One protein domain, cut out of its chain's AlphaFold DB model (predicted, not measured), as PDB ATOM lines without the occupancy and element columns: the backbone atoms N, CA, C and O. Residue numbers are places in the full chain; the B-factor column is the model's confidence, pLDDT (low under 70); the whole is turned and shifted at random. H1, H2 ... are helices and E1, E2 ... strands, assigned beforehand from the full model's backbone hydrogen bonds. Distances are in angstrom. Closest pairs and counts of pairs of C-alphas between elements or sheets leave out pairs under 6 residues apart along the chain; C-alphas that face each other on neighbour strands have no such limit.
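Overview. This is residues 14 to 84 and 175 to 193 of the 193 residues of an uncharacterized protein of Omnitrophica bacterium RIFCSPHIGHO2_02_FULL_63_14 (UniProt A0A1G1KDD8). The model is one twisted antiparallel sheet of five strands, with H4 packed on one face, over E4, and running along the strands. H3 only grazes the sheet near its E1 side, H2 stands off on the other side of the sheet from H4, and H1 lies beyond the end of E4. The printed part has 90 residues, in the order E1 E2 E3 E4 H1 E5 H2 H3 H4; the sheet's order is E1, E2, E3, E4, E5, and the class is mixed, helices and strands. It is compact, with a radius of gyration of the C-alphas of 12.6 A, and its rounded outline spans 32 by 30 by 25 A.

Along the chain. Find C-alpha 17 at (161.990, 153.748, 117.676); from there E1 runs 16.3 A to residue 22. E2, residues 26 to 31, is 17.0 A long, E3, residues 40 to 44, 13.7 A, and E4, residues 52 to 55, 9.7 A. Next come H1, residues 59 to 62, E5, residues 67 to 69, and H2, residues 74 to 79, 8.9 A long. After the cut look for H3, residues 177 to 182, 8.8 A long. H4, residues 185 to 191, runs 9.7 A and ends at C-alpha 191, (150.486, 149.079, 130.793).

Arrangement. Begin with the sheet, whose strands' lines turn by 76 degrees from edge strand E1 to edge strand E5. E1 to E4 form a meander, each strand the antiparallel neighbour of the one before. In the hairpin of E1 and E2, look for N 18 and O 30, 2.8 A apart; in that of E2 and E3, N 27 and O 43, 2.8 A; in that of E3 and E4, N 40 and O 55, 2.8 A. E5 is antiparallel to E4 at 146 degrees, with N 52 and O 69 within hydrogen-bond range at 2.8 A. H4 is on the sheet at a height of 8.8 A, at 10 degrees to E4 on the local plane. It lies over E4, and only just not over E3: 5 of its 7 C-alphas fall on E4 and 2 on E3. The closest C-alphas of H4 and E4 are those of Leu 187 and His 55, 6.6 A apart. H3 only grazes the sheet with residues 179 to 182; it is close to H4 but not clearly touching, at a steep tilt of 62 degrees, with the C-alphas of Lys 180 and Tyr 188 closest at 7.4 A. H2 is only just not on the sheet, with 4 pairs of C-alphas within 10 A; H1 is not on it, and is apart from H2, H3 and H4. Every O i to N i+4 pair is within range in H3, 1 of 2 in H2 and 2 of 3 in H4; H1 is too short for one.

Size, cuts and confidence. The C-alphas farthest apart are those of Lys 23 and Phe 61, 34.5 A. Residues 85 to 174 are not printed, and C-alphas 84 and 175 stand 26.5 A apart across the cut. Of the links printed whole, none is long. The mean pLDDT of the printed part is 87.7; residues 62, 81 and 82 are under 70.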
ATOM      1  N   PRO A  14     164.853 158.939 108.707       94.19
ATOM      2  CA  PRO A  14     165.097 157.861 109.660       94.19
ATOM      3  C   PRO A  14     164.368 158.080 110.986       94.19
ATOM      4  O   PRO A  14     164.602 159.073 111.676       94.19
ATOM      5  N   GLU A  15     163.541 157.118 111.386       94.44
ATOM      6  CA  GLU A  15     162.860 157.089 112.678       94.44
ATOM      7  C   GLU A  15     163.595 156.162 113.651       94.44
ATOM      8  O   GLU A  15     163.806 154.971 113.404       94.44
ATOM      9  N   ASN A  16     163.973 156.696 114.806       95.88
ATOM     10  CA  ASN A  16     164.541 155.941 115.910       95.88
ATOM     11  C   ASN A  16     163.429 155.577 116.886       95.88
ATOM     12  O   ASN A  16     162.936 156.422 117.635       95.88
ATOM     13  N   ILE A  17     163.078 154.297 116.881       94.00
ATOM     14  CA  ILE A  17     161.990 153.748 117.676       94.00
ATOM     15  C   ILE A  17     162.586 152.789 118.700       94.00
ATOM     16  O   ILE A  17     163.274 151.835 118.334       94.00
ATOM     17  N   TYR A  18     162.323 153.041 119.978       93.75
ATOM     18  CA  TYR A  18     162.499 152.037 121.015       93.75
ATOM     19  C   TYR A  18     161.268 151.128 121.007       93.75
ATOM     20  O   TYR A  18     160.145 151.622 121.086       93.75
ATOM     21  N   LEU A  19     161.471 149.815 120.904       92.56
ATOM     22  CA  LEU A  19     160.399 148.826 120.824       92.56
ATOM     23  C   LEU A  19     160.596 147.760 121.901       92.56
ATOM     24  O   LEU A  19     161.675 147.179 122.018       92.56
ATOM     25  N   LYS A  20     159.535 147.469 122.654       92.12
ATOM     26  CA  LYS A  20     159.449 146.301 123.535       92.12
ATOM     27  C   LYS A  20     158.271 145.433 123.118       92.12
ATOM     28  O   LYS A  20     157.156 145.926 122.974       92.12
ATOM     29  N   PHE A  21     158.530 144.139 122.976       91.69
ATOM     30  CA  PHE A  21     157.534 143.124 122.660       91.69
ATOM     31  C   PHE A  21     157.494 142.058 123.760       91.69
ATOM     32  O   PHE A  21     158.537 141.642 124.267       91.69
ATOM     33  N   SER A  22     156.295 141.590 124.098       90.12
ATOM     34  CA  SER A  22     156.069 140.444 124.982       90.12
ATOM     35  C   SER A  22     154.878 139.608 124.505       90.12
ATOM     36  O   SER A  22     154.014 140.104 123.781       90.12
ATOM     37  N   LYS A  23     154.835 138.333 124.913       88.62
ATOM     38  CA  LYS A  23     153.707 137.419 124.671       88.62
ATOM     39  C   LYS A  23     152.775 137.360 125.903       88.62
ATOM     40  O   LYS A  23     153.308 137.399 127.012       88.62
ATOM     41  N   PRO A  24     151.442 137.194 125.735       88.44
ATOM     42  CA  PRO A  24     150.687 137.289 124.473       88.44
ATOM     43  C   PRO A  24     150.805 138.698 123.865       88.44
ATOM     44  O   PRO A  24     151.248 139.600 124.564       88.44
ATOM     45  N   PHE A  25     150.501 138.858 122.566       91.38
ATOM     46  CA  PHE A  25     150.898 140.028 121.759       91.38
ATOM     47  C   PHE A  25     150.677 141.363 122.491       91.38
ATOM     48  O   PHE A  25     149.556 141.870 122.563       91.38
ATOM     49  N   LYS A  26     151.774 141.922 123.008       92.25
ATOM     50  CA  LYS A  26     151.828 143.213 123.687       92.25
ATOM     51  C   LYS A  26     153.057 143.955 123.199       92.25
ATOM     52  O   LYS A  26     154.168 143.420 123.237       92.25
ATOM     53  N   MET A  27     152.847 145.171 122.725       93.06
ATOM     54  CA  MET A  27     153.881 145.988 122.118       93.06
ATOM     55  C   MET A  27     153.860 147.388 122.703       93.06
ATOM     56  O   MET A  27     152.806 148.005 122.843       93.06
ATOM     57  N   VAL A  28     155.049 147.886 123.022       93.50
ATOM     58  CA  VAL A  28     155.274 149.280 123.379       93.50
ATOM     59  C   VAL A  28     156.311 149.867 122.447       93.50
ATOM     60  O   VAL A  28     157.375 149.280 122.250       93.50
ATOM     61  N   MET A  29     156.001 151.036 121.903       94.12
ATOM     62  CA  MET A  29     156.867 151.781 121.000       94.12
ATOM     63  C   MET A  29     157.034 153.209 121.509       94.12
ATOM     64  O   MET A  29     156.077 153.820 121.976       94.12
ATOM     65  N   GLU A  30     158.245 153.745 121.405       94.12
ATOM     66  CA  GLU A  30     158.574 155.140 121.694       94.12
ATOM     67  C   GLU A  30     159.411 155.705 120.542       94.12
ATOM     68  O   GLU A  30     160.501 155.203 120.261       94.12
ATOM     69  N   TRP A  31     158.939 156.775 119.904       94.19
ATOM     70  CA  TRP A  31     159.727 157.522 118.924       94.19
ATOM     71  C   TRP A  31     160.644 158.503 119.654       94.19
ATOM     72  O   TRP A  31     160.208 159.279 120.503       94.19
ATOM     73  N   THR A  32     161.930 158.490 119.317       94.75
ATOM     74  CA  THR A  32     162.970 159.252 120.038       94.75
ATOM     75  C   THR A  32     163.527 160.432 119.242       94.75
ATOM     76  O   THR A  32     164.280 161.249 119.779       94.75
ATOM     77  N   ASN A  33     163.136 160.562 117.975       94.44
ATOM     78  CA  ASN A  33     163.544 161.629 117.068       94.44
ATOM     79  C   ASN A  33     162.369 162.075 116.174       94.44
ATOM     80  O   ASN A  33     161.236 161.657 116.399       94.44
ATOM     81  N   THR A  34     162.674 162.953 115.210       90.12
ATOM     82  CA  THR A  34     161.717 163.620 114.309       90.12
ATOM     83  C   THR A  34     160.652 164.438 115.059       90.12
ATOM     84  O   THR A  34     160.786 164.748 116.244       90.12
ATOM     85  N   ASP A  35     159.594 164.821 114.356       88.31
ATOM     86  CA  ASP A  35     158.357 165.419 114.866       88.31
ATOM     87  C   ASP A  35     157.507 164.456 115.729       88.31
ATOM     88  O   ASP A  35     156.561 164.869 116.417       88.31
ATOM     89  N   LYS A  36     157.850 163.161 115.719       89.31
ATOM     90  CA  LYS A  36     157.234 162.120 116.551       89.31
ATOM     91  C   LYS A  36     157.942 161.936 117.891       89.31
ATOM     92  O   LYS A  36     157.471 161.146 118.701       89.31
ATOM     93  N   LYS A  37     159.030 162.659 118.175       92.56
ATOM     94  CA  LYS A  37     159.782 162.520 119.429       92.56
ATOM     95  C   LYS A  37     158.869 162.598 120.662       92.56
ATOM     96  O   LYS A  37     158.117 163.554 120.840       92.56
ATOM     97  N   GLY A  38     158.968 161.591 121.529       92.12
ATOM     98  CA  GLY A  38     158.162 161.446 122.743       92.12
ATOM     99  C   GLY A  38     156.782 160.819 122.524       92.12
ATOM    100  O   GLY A  38     156.075 160.588 123.502       92.12
ATOM    101  N   LEU A  39     156.388 160.522 121.280       92.88
ATOM    102  CA  LEU A  39     155.214 159.702 120.992       92.88
ATOM    103  C   LEU A  39     155.445 158.300 121.550       92.88
ATOM    104  O   LEU A  39     156.430 157.644 121.209       92.88
ATOM    105  N   GLN A  40     154.515 157.844 122.376       94.81
ATOM    106  CA  GLN A  40     154.490 156.506 122.933       94.81
ATOM    107  C   GLN A  40     153.184 155.819 122.565       94.81
ATOM    108  O   GLN A  40     152.106 156.407 122.671       94.81
ATOM    109  N   VAL A  41     153.293 154.564 122.150       94.62
ATOM    110  CA  VAL A  41     152.162 153.721 121.771       94.62
ATOM    111  C   VAL A  41     152.254 152.422 122.549       94.62
ATOM    112  O   VAL A  41     153.317 151.808 122.616       94.62
ATOM    113  N   LEU A  42     151.137 152.016 123.138       95.00
ATOM    114  CA  LEU A  42     150.938 150.715 123.755       95.00
ATOM    115  C   LEU A  42     149.785 150.012 123.045       95.00
ATOM    116  O   LEU A  42     148.711 150.586 122.858       95.00
ATOM    117  N   TYR A  43     150.004 148.748 122.721       95.31
ATOM    118  CA  TYR A  43     148.980 147.846 122.234       95.31
ATOM    119  C   TYR A  43     149.063 146.508 122.953       95.31
ATOM    120  O   TYR A  43     150.152 145.970 123.145       95.31
ATOM    121  N   GLU A  44     147.910 145.964 123.325       95.06
ATOM    122  CA  GLU A  44     147.782 144.621 123.875       95.06
ATOM    123  C   GLU A  44     146.556 143.957 123.255       95.06
ATOM    124  O   GLU A  44     145.428 144.438 123.393       95.06
ATOM    125  N   ARG A  45     146.785 142.848 122.549       94.12
ATOM    126  CA  ARG A  45     145.718 142.117 121.868       94.12
ATOM    127  C   ARG A  45     144.692 141.620 122.884       94.12
ATOM    128  O   ARG A  45     145.042 140.971 123.865       94.12
ATOM    129  N   GLY A  46     143.420 141.883 122.609       93.62
ATOM    130  CA  GLY A  46     142.293 141.523 123.466       93.62
ATOM    131  C   GLY A  46     142.032 142.505 124.612       93.62
ATOM    132  O   GLY A  46     141.087 142.297 125.368       93.62
ATOM    133  N   ARG A  47     142.818 143.582 124.751       93.88
ATOM    134  CA  ARG A  47     142.585 144.643 125.744       93.88
ATOM    135  C   ARG A  47     142.110 145.929 125.078       93.88
ATOM    136  O   ARG A  47     142.422 146.200 123.923       93.88
ATOM    137  N   HIS A  48     141.360 146.731 125.835       93.06
ATOM    138  CA  HIS A  48     140.883 148.062 125.428       93.06
ATOM    139  C   HIS A  48     140.210 148.088 124.044       93.06
ATOM    140  O   HIS A  48     140.465 148.987 123.244       93.06
ATOM    141  N   ASP A  49     139.381 147.086 123.744       94.19
ATOM    142  CA  ASP A  49     138.728 146.903 122.438       94.19
ATOM    143  C   ASP A  49     139.711 146.853 121.249       94.19
ATOM    144  O   ASP A  49     139.392 147.333 120.161       94.19
ATOM    145  N   ASN A  50     140.926 146.327 121.454       93.38
ATOM    146  CA  ASN A  50     142.019 146.324 120.470       93.38
ATOM    147  C   ASN A  50     142.390 147.732 119.964       93.38
ATOM    148  O   ASN A  50     142.787 147.918 118.812       93.38
ATOM    149  N   LYS A  51     142.256 148.749 120.820       95.31
ATOM    150  CA  LYS A  51     142.694 150.118 120.524       95.31
ATOM    151  C   LYS A  51     144.139 150.330 120.962       95.31
ATOM    152  O   LYS A  51     144.612 149.764 121.946       95.31
ATOM    153  N   LEU A  52     144.818 151.224 120.255       95.06
ATOM    154  CA  LEU A  52     146.127 151.745 120.621       95.06
ATOM    155  C   LEU A  52     145.965 152.767 121.746       95.06
ATOM    156  O   LEU A  52     145.255 153.759 121.572       95.06
ATOM    157  N   ALA A  53     146.652 152.561 122.865       95.25
ATOM    158  CA  ALA A  53     146.827 153.581 123.889       95.25
ATOM    159  C   ALA A  53     148.003 154.480 123.490       95.25
ATOM    160  O   ALA A  53     149.144 154.027 123.399       95.25
ATOM    161  N   ILE A  54     147.726 155.753 123.228       93.38
ATOM    162  CA  ILE A  54     148.682 156.697 122.650       93.38
ATOM    163  C   ILE A  54     148.916 157.850 123.617       93.38
ATOM    164  O   ILE A  54     147.972 158.497 124.073       93.38
ATOM    165  N   HIS A  55     150.184 158.142 123.878       92.88
ATOM    166  CA  HIS A  55     150.641 159.314 124.612       92.88
ATOM    167  C   HIS A  55     151.565 160.150 123.721       92.88
ATOM    168  O   HIS A  55     152.518 159.625 123.156       92.88
ATOM    169  N   LYS A  56     151.328 161.462 123.629       89.19
ATOM    170  CA  LYS A  56     152.256 162.416 123.003       89.19
ATOM    171  C   LYS A  56     152.337 163.677 123.874       89.19
ATOM    172  O   LYS A  56     151.287 164.180 124.283       89.19
ATOM    173  N   PRO A  57     153.533 164.214 124.172       83.44
ATOM    174  CA  PRO A  57     153.652 165.498 124.857       83.44
ATOM    175  C   PRO A  57     152.878 166.603 124.122       83.44
ATOM    176  O   PRO A  57     152.948 166.706 122.900       83.44
ATOM    177  N   GLY A  58     152.118 167.415 124.863       79.00
ATOM    178  CA  GLY A  58     151.320 168.515 124.302       79.00
ATOM    179  C   GLY A  58     149.999 168.105 123.636       79.00
ATOM    180  O   GLY A  58     149.283 168.966 123.126       79.00
ATOM    181  N   LEU A  59     149.634 166.819 123.661       76.25
ATOM    182  CA  LEU A  59     148.379 166.336 123.082       76.25
ATOM    183  C   LEU A  59     147.156 166.995 123.754       76.25
ATOM    184  O   LEU A  59     147.057 167.033 124.981       76.25
ATOM    185  N   PHE A  60     146.229 167.528 122.945       70.06
ATOM    186  CA  PHE A  60     145.039 168.278 123.390       70.06
ATOM    187  C   PHE A  60     145.343 169.369 124.433       70.06
ATOM    188  O   PHE A  60     144.680 169.434 125.466       70.06
ATOM    189  N   PHE A  61     146.374 170.191 124.201       74.06
ATOM    190  CA  PHE A  61     146.819 171.227 125.149       74.06
ATOM    191  C   PHE A  61     147.133 170.675 126.558       74.06
ATOM    192  O   PHE A  61     147.038 171.383 127.554       74.06
ATOM    193  N   GLY A  62     147.483 169.385 126.658       69.75
ATOM    194  CA  GLY A  62     147.751 168.691 127.920       69.75
ATOM    195  C   GLY A  62     146.514 168.141 128.643       69.75
ATOM    196  O   GLY A  62     146.670 167.485 129.675       69.75
ATOM    197  N   LEU A  63     145.301 168.342 128.113       70.62
ATOM    198  CA  LEU A  63     144.050 167.893 128.741       70.62
ATOM    199  C   LEU A  63     143.886 166.369 128.719       70.62
ATOM    200  O   LEU A  63     143.333 165.792 129.653       70.62
ATOM    201  N   LYS A  64     144.374 165.697 127.668       73.50
ATOM    202  CA  LYS A  64     144.335 164.232 127.558       73.50
ATOM    203  C   LYS A  64     145.741 163.665 127.516       73.50
ATOM    204  O   LYS A  64     146.490 163.875 126.569       73.50
ATOM    205  N   GLN A  65     146.068 162.907 128.556       85.12
ATOM    206  CA  GLN A  65     147.391 162.317 128.735       85.12
ATOM    207  C   GLN A  65     147.558 161.013 127.956       85.12
ATOM    208  O   GLN A  65     148.658 160.711 127.508       85.12
ATOM    209  N   VAL A  66     146.479 160.250 127.780       91.62
ATOM    210  CA  VAL A  66     146.436 159.057 126.931       91.62
ATOM    211  C   VAL A  66     145.127 159.084 126.154       91.62
ATOM    212  O   VAL A  66     144.078 159.407 126.719       91.62
ATOM    213  N   ILE A  67     145.182 158.757 124.868       92.62
ATOM    214  CA  ILE A  67     144.001 158.548 124.031       92.62
ATOM    215  C   ILE A  67     143.980 157.116 123.516       92.62
ATOM    216  O   ILE A  67     145.028 156.537 123.256       92.62
ATOM    217  N   PHE A  68     142.782 156.564 123.359       94.44
ATOM    218  CA  PHE A  68     142.587 155.255 122.755       94.44
ATOM    219  C   PHE A  68     142.078 155.446 121.335       94.44
ATOM    220  O   PHE A  68     140.986 155.988 121.149       94.44
ATOM    221  N   LEU A  69     142.861 155.025 120.346       93.31
ATOM    222  CA  LEU A  69     142.481 155.104 118.937       93.31
ATOM    223  C   LEU A  69     142.409 153.707 118.318       93.31
ATOM    224  O   LEU A  69     143.283 152.882 118.583       93.31
ATOM    225  N   PRO A  70     141.399 153.423 117.477       93.56
ATOM    226  CA  PRO A  70     141.431 152.226 116.649       93.56
ATOM    227  C   PRO A  70     142.598 152.315 115.658       93.56
ATOM    228  O   PRO A  70     142.970 153.410 115.231       93.56
ATOM    229  N   GLN A  71     143.137 151.170 115.242       90.44
ATOM    230  CA  GLN A  71     144.233 151.122 114.262       90.44
ATOM    231  C   GLN A  71     143.847 151.726 112.904       90.44
ATOM    232  O   GLN A  71     144.674 152.302 112.204       90.44
ATOM    233  N   SER A  72     142.555 151.684 112.567       88.56
ATOM    234  CA  SER A  72     141.978 152.319 111.381       88.56
ATOM    235  C   SER A  72     141.863 153.846 111.467       88.56
ATOM    236  O   SER A  72     141.462 154.476 110.491       88.56
ATOM    237  N   SER A  73     142.195 154.466 112.605       89.31
ATOM    238  CA  SER A  73     142.132 155.921 112.758       89.31
ATOM    239  C   SER A  73     143.039 156.624 111.735       89.31
ATOM    240  O   SER A  73     144.201 156.233 111.600       89.31
ATOM    241  N   PRO A  74     142.582 157.711 111.079       85.94
ATOM    242  CA  PRO A  74     143.415 158.483 110.154       85.94
ATOM    243  C   PRO A  74     144.750 158.943 110.757       85.94
ATOM    244  O   PRO A  74     145.764 158.934 110.068       85.94
ATOM    245  N   TRP A  75     144.773 159.279 112.053       82.88
ATOM    246  CA  TRP A  75     145.999 159.669 112.764       82.88
ATOM    247  C   TRP A  75     146.997 158.519 112.911       82.88
ATOM    248  O   TRP A  75     148.202 158.731 112.838       82.88
ATOM    249  N   VAL A  76     146.507 157.295 113.109       84.00
ATOM    250  CA  VAL A  76     147.359 156.101 113.183       84.00
ATOM    251  C   VAL A  76     147.881 155.756 111.788       84.00
ATOM    252  O   VAL A  76     149.081 155.552 111.606       84.00
ATOM    253  N   ARG A  77     146.998 155.788 110.784       82.25
ATOM    254  CA  ARG A  77     147.324 155.495 109.382       82.25
ATOM    255  C   ARG A  77     148.284 156.496 108.745       82.25
ATOM    256  O   ARG A  77     148.995 156.148 107.808       82.25
ATOM    257  N   GLU A  78     148.351 157.723 109.252       77.56
ATOM    258  CA  GLU A  78     149.381 158.682 108.850       77.56
ATOM    259  C   GLU A  78     150.791 158.229 109.259       77.56
ATOM    260  O   GLU A  78     151.750 158.466 108.526       77.56
ATOM    261  N   GLY A  79     150.919 157.538 110.396       70.69
ATOM    262  CA  GLY A  79     152.188 156.983 110.865       70.69
ATOM    263  C   GLY A  79     152.580 155.659 110.203       70.69
ATOM    264  O   GLY A  79     153.773 155.363 110.131       70.69
ATOM    265  N   SER A  80     151.596 154.879 109.745       70.19
ATOM    266  CA  SER A  80     151.774 153.588 109.072       70.19
ATOM    267  C   SER A  80     150.554 153.267 108.202       70.19
ATOM    268  O   SER A  80     149.487 152.910 108.703       70.19
ATOM    269  N   ARG A  81     150.684 153.433 106.881       64.38
ATOM    270  CA  ARG A  81     149.540 153.343 105.955       64.38
ATOM    271  C   ARG A  81     149.017 151.929 105.764       64.38
ATOM    272  O   ARG A  81     147.808 151.729 105.802       64.38
ATOM    273  N   ASN A  82     149.933 150.992 105.554       65.12
ATOM    274  CA  ASN A  82     149.609 149.641 105.103       65.12
ATOM    275  C   ASN A  82     149.776 148.591 106.200       65.12
ATOM    276  O   ASN A  82     149.412 147.445 105.977       65.12
ATOM    277  N   PHE A  83     150.322 148.979 107.354       70.81
ATOM    278  CA  PHE A  83     150.687 148.046 108.412       70.81
ATOM    279  C   PHE A  83     150.025 148.433 109.724       70.81
ATOM    280  O   PHE A  83     150.068 149.602 110.137       70.81
ATOM    281  N   ASP A  84     149.429 147.436 110.358       83.81
ATOM    282  CA  ASP A  84     148.941 147.492 111.726       83.81
ATOM    283  C   ASP A  84     150.120 147.312 112.694       83.81
ATOM    284  O   ASP A  84     151.227 146.919 112.313       83.81
ATOM    285  N   ASP A 175     159.910 142.504 134.367       75.31
ATOM    286  CA  ASP A 175     160.569 143.486 135.226       75.31
ATOM    287  C   ASP A 175     161.859 144.008 134.592       75.31
ATOM    288  O   ASP A 175     162.970 143.635 134.952       75.31
ATOM    289  N   ASP A 176     161.692 144.914 133.633       81.31
ATOM    290  CA  ASP A 176     162.781 145.712 133.077       81.31
ATOM    291  C   ASP A 176     162.677 147.151 133.616       81.31
ATOM    292  O   ASP A 176     161.851 147.935 133.134       81.31
ATOM    293  N   PRO A 177     163.484 147.534 134.624       81.44
ATOM    294  CA  PRO A 177     163.458 148.882 135.181       81.44
ATOM    295  C   PRO A 177     163.801 149.967 134.156       81.44
ATOM    296  O   PRO A 177     163.285 151.080 134.261       81.44
ATOM    297  N   ALA A 178     164.653 149.671 133.169       79.69
ATOM    298  CA  ALA A 178     165.021 150.633 132.133       79.69
ATOM    299  C   ALA A 178     163.824 150.921 131.223       79.69
ATOM    300  O   ALA A 178     163.544 152.078 130.917       79.69
ATOM    301  N   PHE A 179     163.062 149.882 130.876       82.44
ATOM    302  CA  PHE A 179     161.787 150.024 130.180       82.44
ATOM    303  C   PHE A 179     160.763 150.823 130.995       82.44
ATOM    304  O   PHE A 179     160.177 151.780 130.488       82.44
ATOM    305  N   LYS A 180     160.568 150.478 132.275       82.94
ATOM    306  CA  LYS A 180     159.591 151.166 133.137       82.94
ATOM    307  C   LYS A 180     159.890 152.660 133.271       82.94
ATOM    308  O   LYS A 180     158.963 153.460 133.276       82.94
ATOM    309  N   LYS A 181     161.171 153.041 133.331       86.62
ATOM    310  CA  LYS A 181     161.609 154.448 133.378       86.62
ATOM    311  C   LYS A 181     161.341 155.223 132.084       86.62
ATOM    312  O   LYS A 181     161.254 156.445 132.144       86.62
ATOM    313  N   ARG A 182     161.229 154.547 130.934       88.62
ATOM    314  CA  ARG A 182     160.920 155.188 129.643       88.62
ATOM    315  C   ARG A 182     159.444 155.523 129.497       88.62
ATOM    316  O   ARG A 182     159.106 156.556 128.929       88.62
ATOM    317  N   LEU A 183     158.561 154.664 130.000       89.94
ATOM    318  CA  LEU A 183     157.125 154.878 129.880       89.94
ATOM    319  C   LEU A 183     156.680 156.131 130.636       89.94
ATOM    320  O   LEU A 183     156.954 156.302 131.825       89.94
ATOM    321  N   ASN A 184     155.917 156.987 129.960       91.88
ATOM    322  CA  ASN A 184     155.220 158.072 130.623       91.88
ATOM    323  C   ASN A 184     154.306 157.496 131.713       91.88
ATOM    324  O   ASN A 184     153.606 156.509 131.486       91.88
ATOM    325  N   ARG A 185     154.254 158.145 132.882       91.00
ATOM    326  CA  ARG A 185     153.465 157.686 134.039       91.00
ATOM    327  C   ARG A 185     152.006 157.350 133.715       91.00
ATOM    328  O   ARG A 185     151.441 156.464 134.345       91.00
ATOM    329  N   PHE A 186     151.378 158.058 132.776       90.44
ATOM    330  CA  PHE A 186     149.986 157.821 132.401       90.44
ATOM    331  C   PHE A 186     149.850 156.581 131.520       90.44
ATOM    332  O   PHE A 186     148.965 155.765 131.770       90.44
ATOM    333  N   LEU A 187     150.760 156.390 130.562       91.19
ATOM    334  CA  LEU A 187     150.794 155.182 129.742       91.19
ATOM    335  C   LEU A 187     151.220 153.956 130.562       91.19
ATOM    336  O   LEU A 187     150.685 152.870 130.365       91.19
ATOM    337  N   TYR A 188     152.104 154.138 131.546       90.81
ATOM    338  CA  TYR A 188     152.495 153.092 132.491       90.81
ATOM    339  C   TYR A 188     151.301 152.557 133.292       90.81
ATOM    340  O   TYR A 188     151.176 151.350 133.464       90.81
ATOM    341  N   ARG A 189     150.371 153.423 133.721       89.94
ATOM    342  CA  ARG A 189     149.140 152.968 134.395       89.94
ATOM    343  C   ARG A 189     148.289 152.069 133.507       89.94
ATOM    344  O   ARG A 189     147.714 151.129 134.028       89.94
ATOM    345  N   VAL A 190     148.218 152.352 132.205       89.69
ATOM    346  CA  VAL A 190     147.518 151.489 131.239       89.69
ATOM    347  C   VAL A 190     148.289 150.182 131.043       89.69
ATOM    348  O   VAL A 190     147.699 149.112 131.052       89.69
ATOM    349  N   TYR A 191     149.618 150.252 130.941       87.81
ATOM    350  CA  TYR A 191     150.486 149.079 130.793       87.81
ATOM    351  C   TYR A 191     150.352 148.071 131.945       87.81
ATOM    352  O   TYR A 191     150.491 146.870 131.708       87.81
ATOM    353  N   SER A 192     150.137 148.556 133.172       86.12
ATOM    354  CA  SER A 192     150.077 147.752 134.400       86.12
ATOM    355  C   SER A 192     148.701 147.146 134.727       86.12
ATOM    356  O   SER A 192     148.587 146.524 135.782       86.12
ATOM    357  N   GLN A 193     147.678 147.348 133.888       80.69
ATOM    358  CA  GLN A 193     146.319 146.791 134.050       80.69
ATOM    359  C   GLN A 193     146.114 145.449 133.316       80.69
ATOM    360  O   GLN A 193     147.019 145.037 132.560       80.69
TER     361      GLN A 193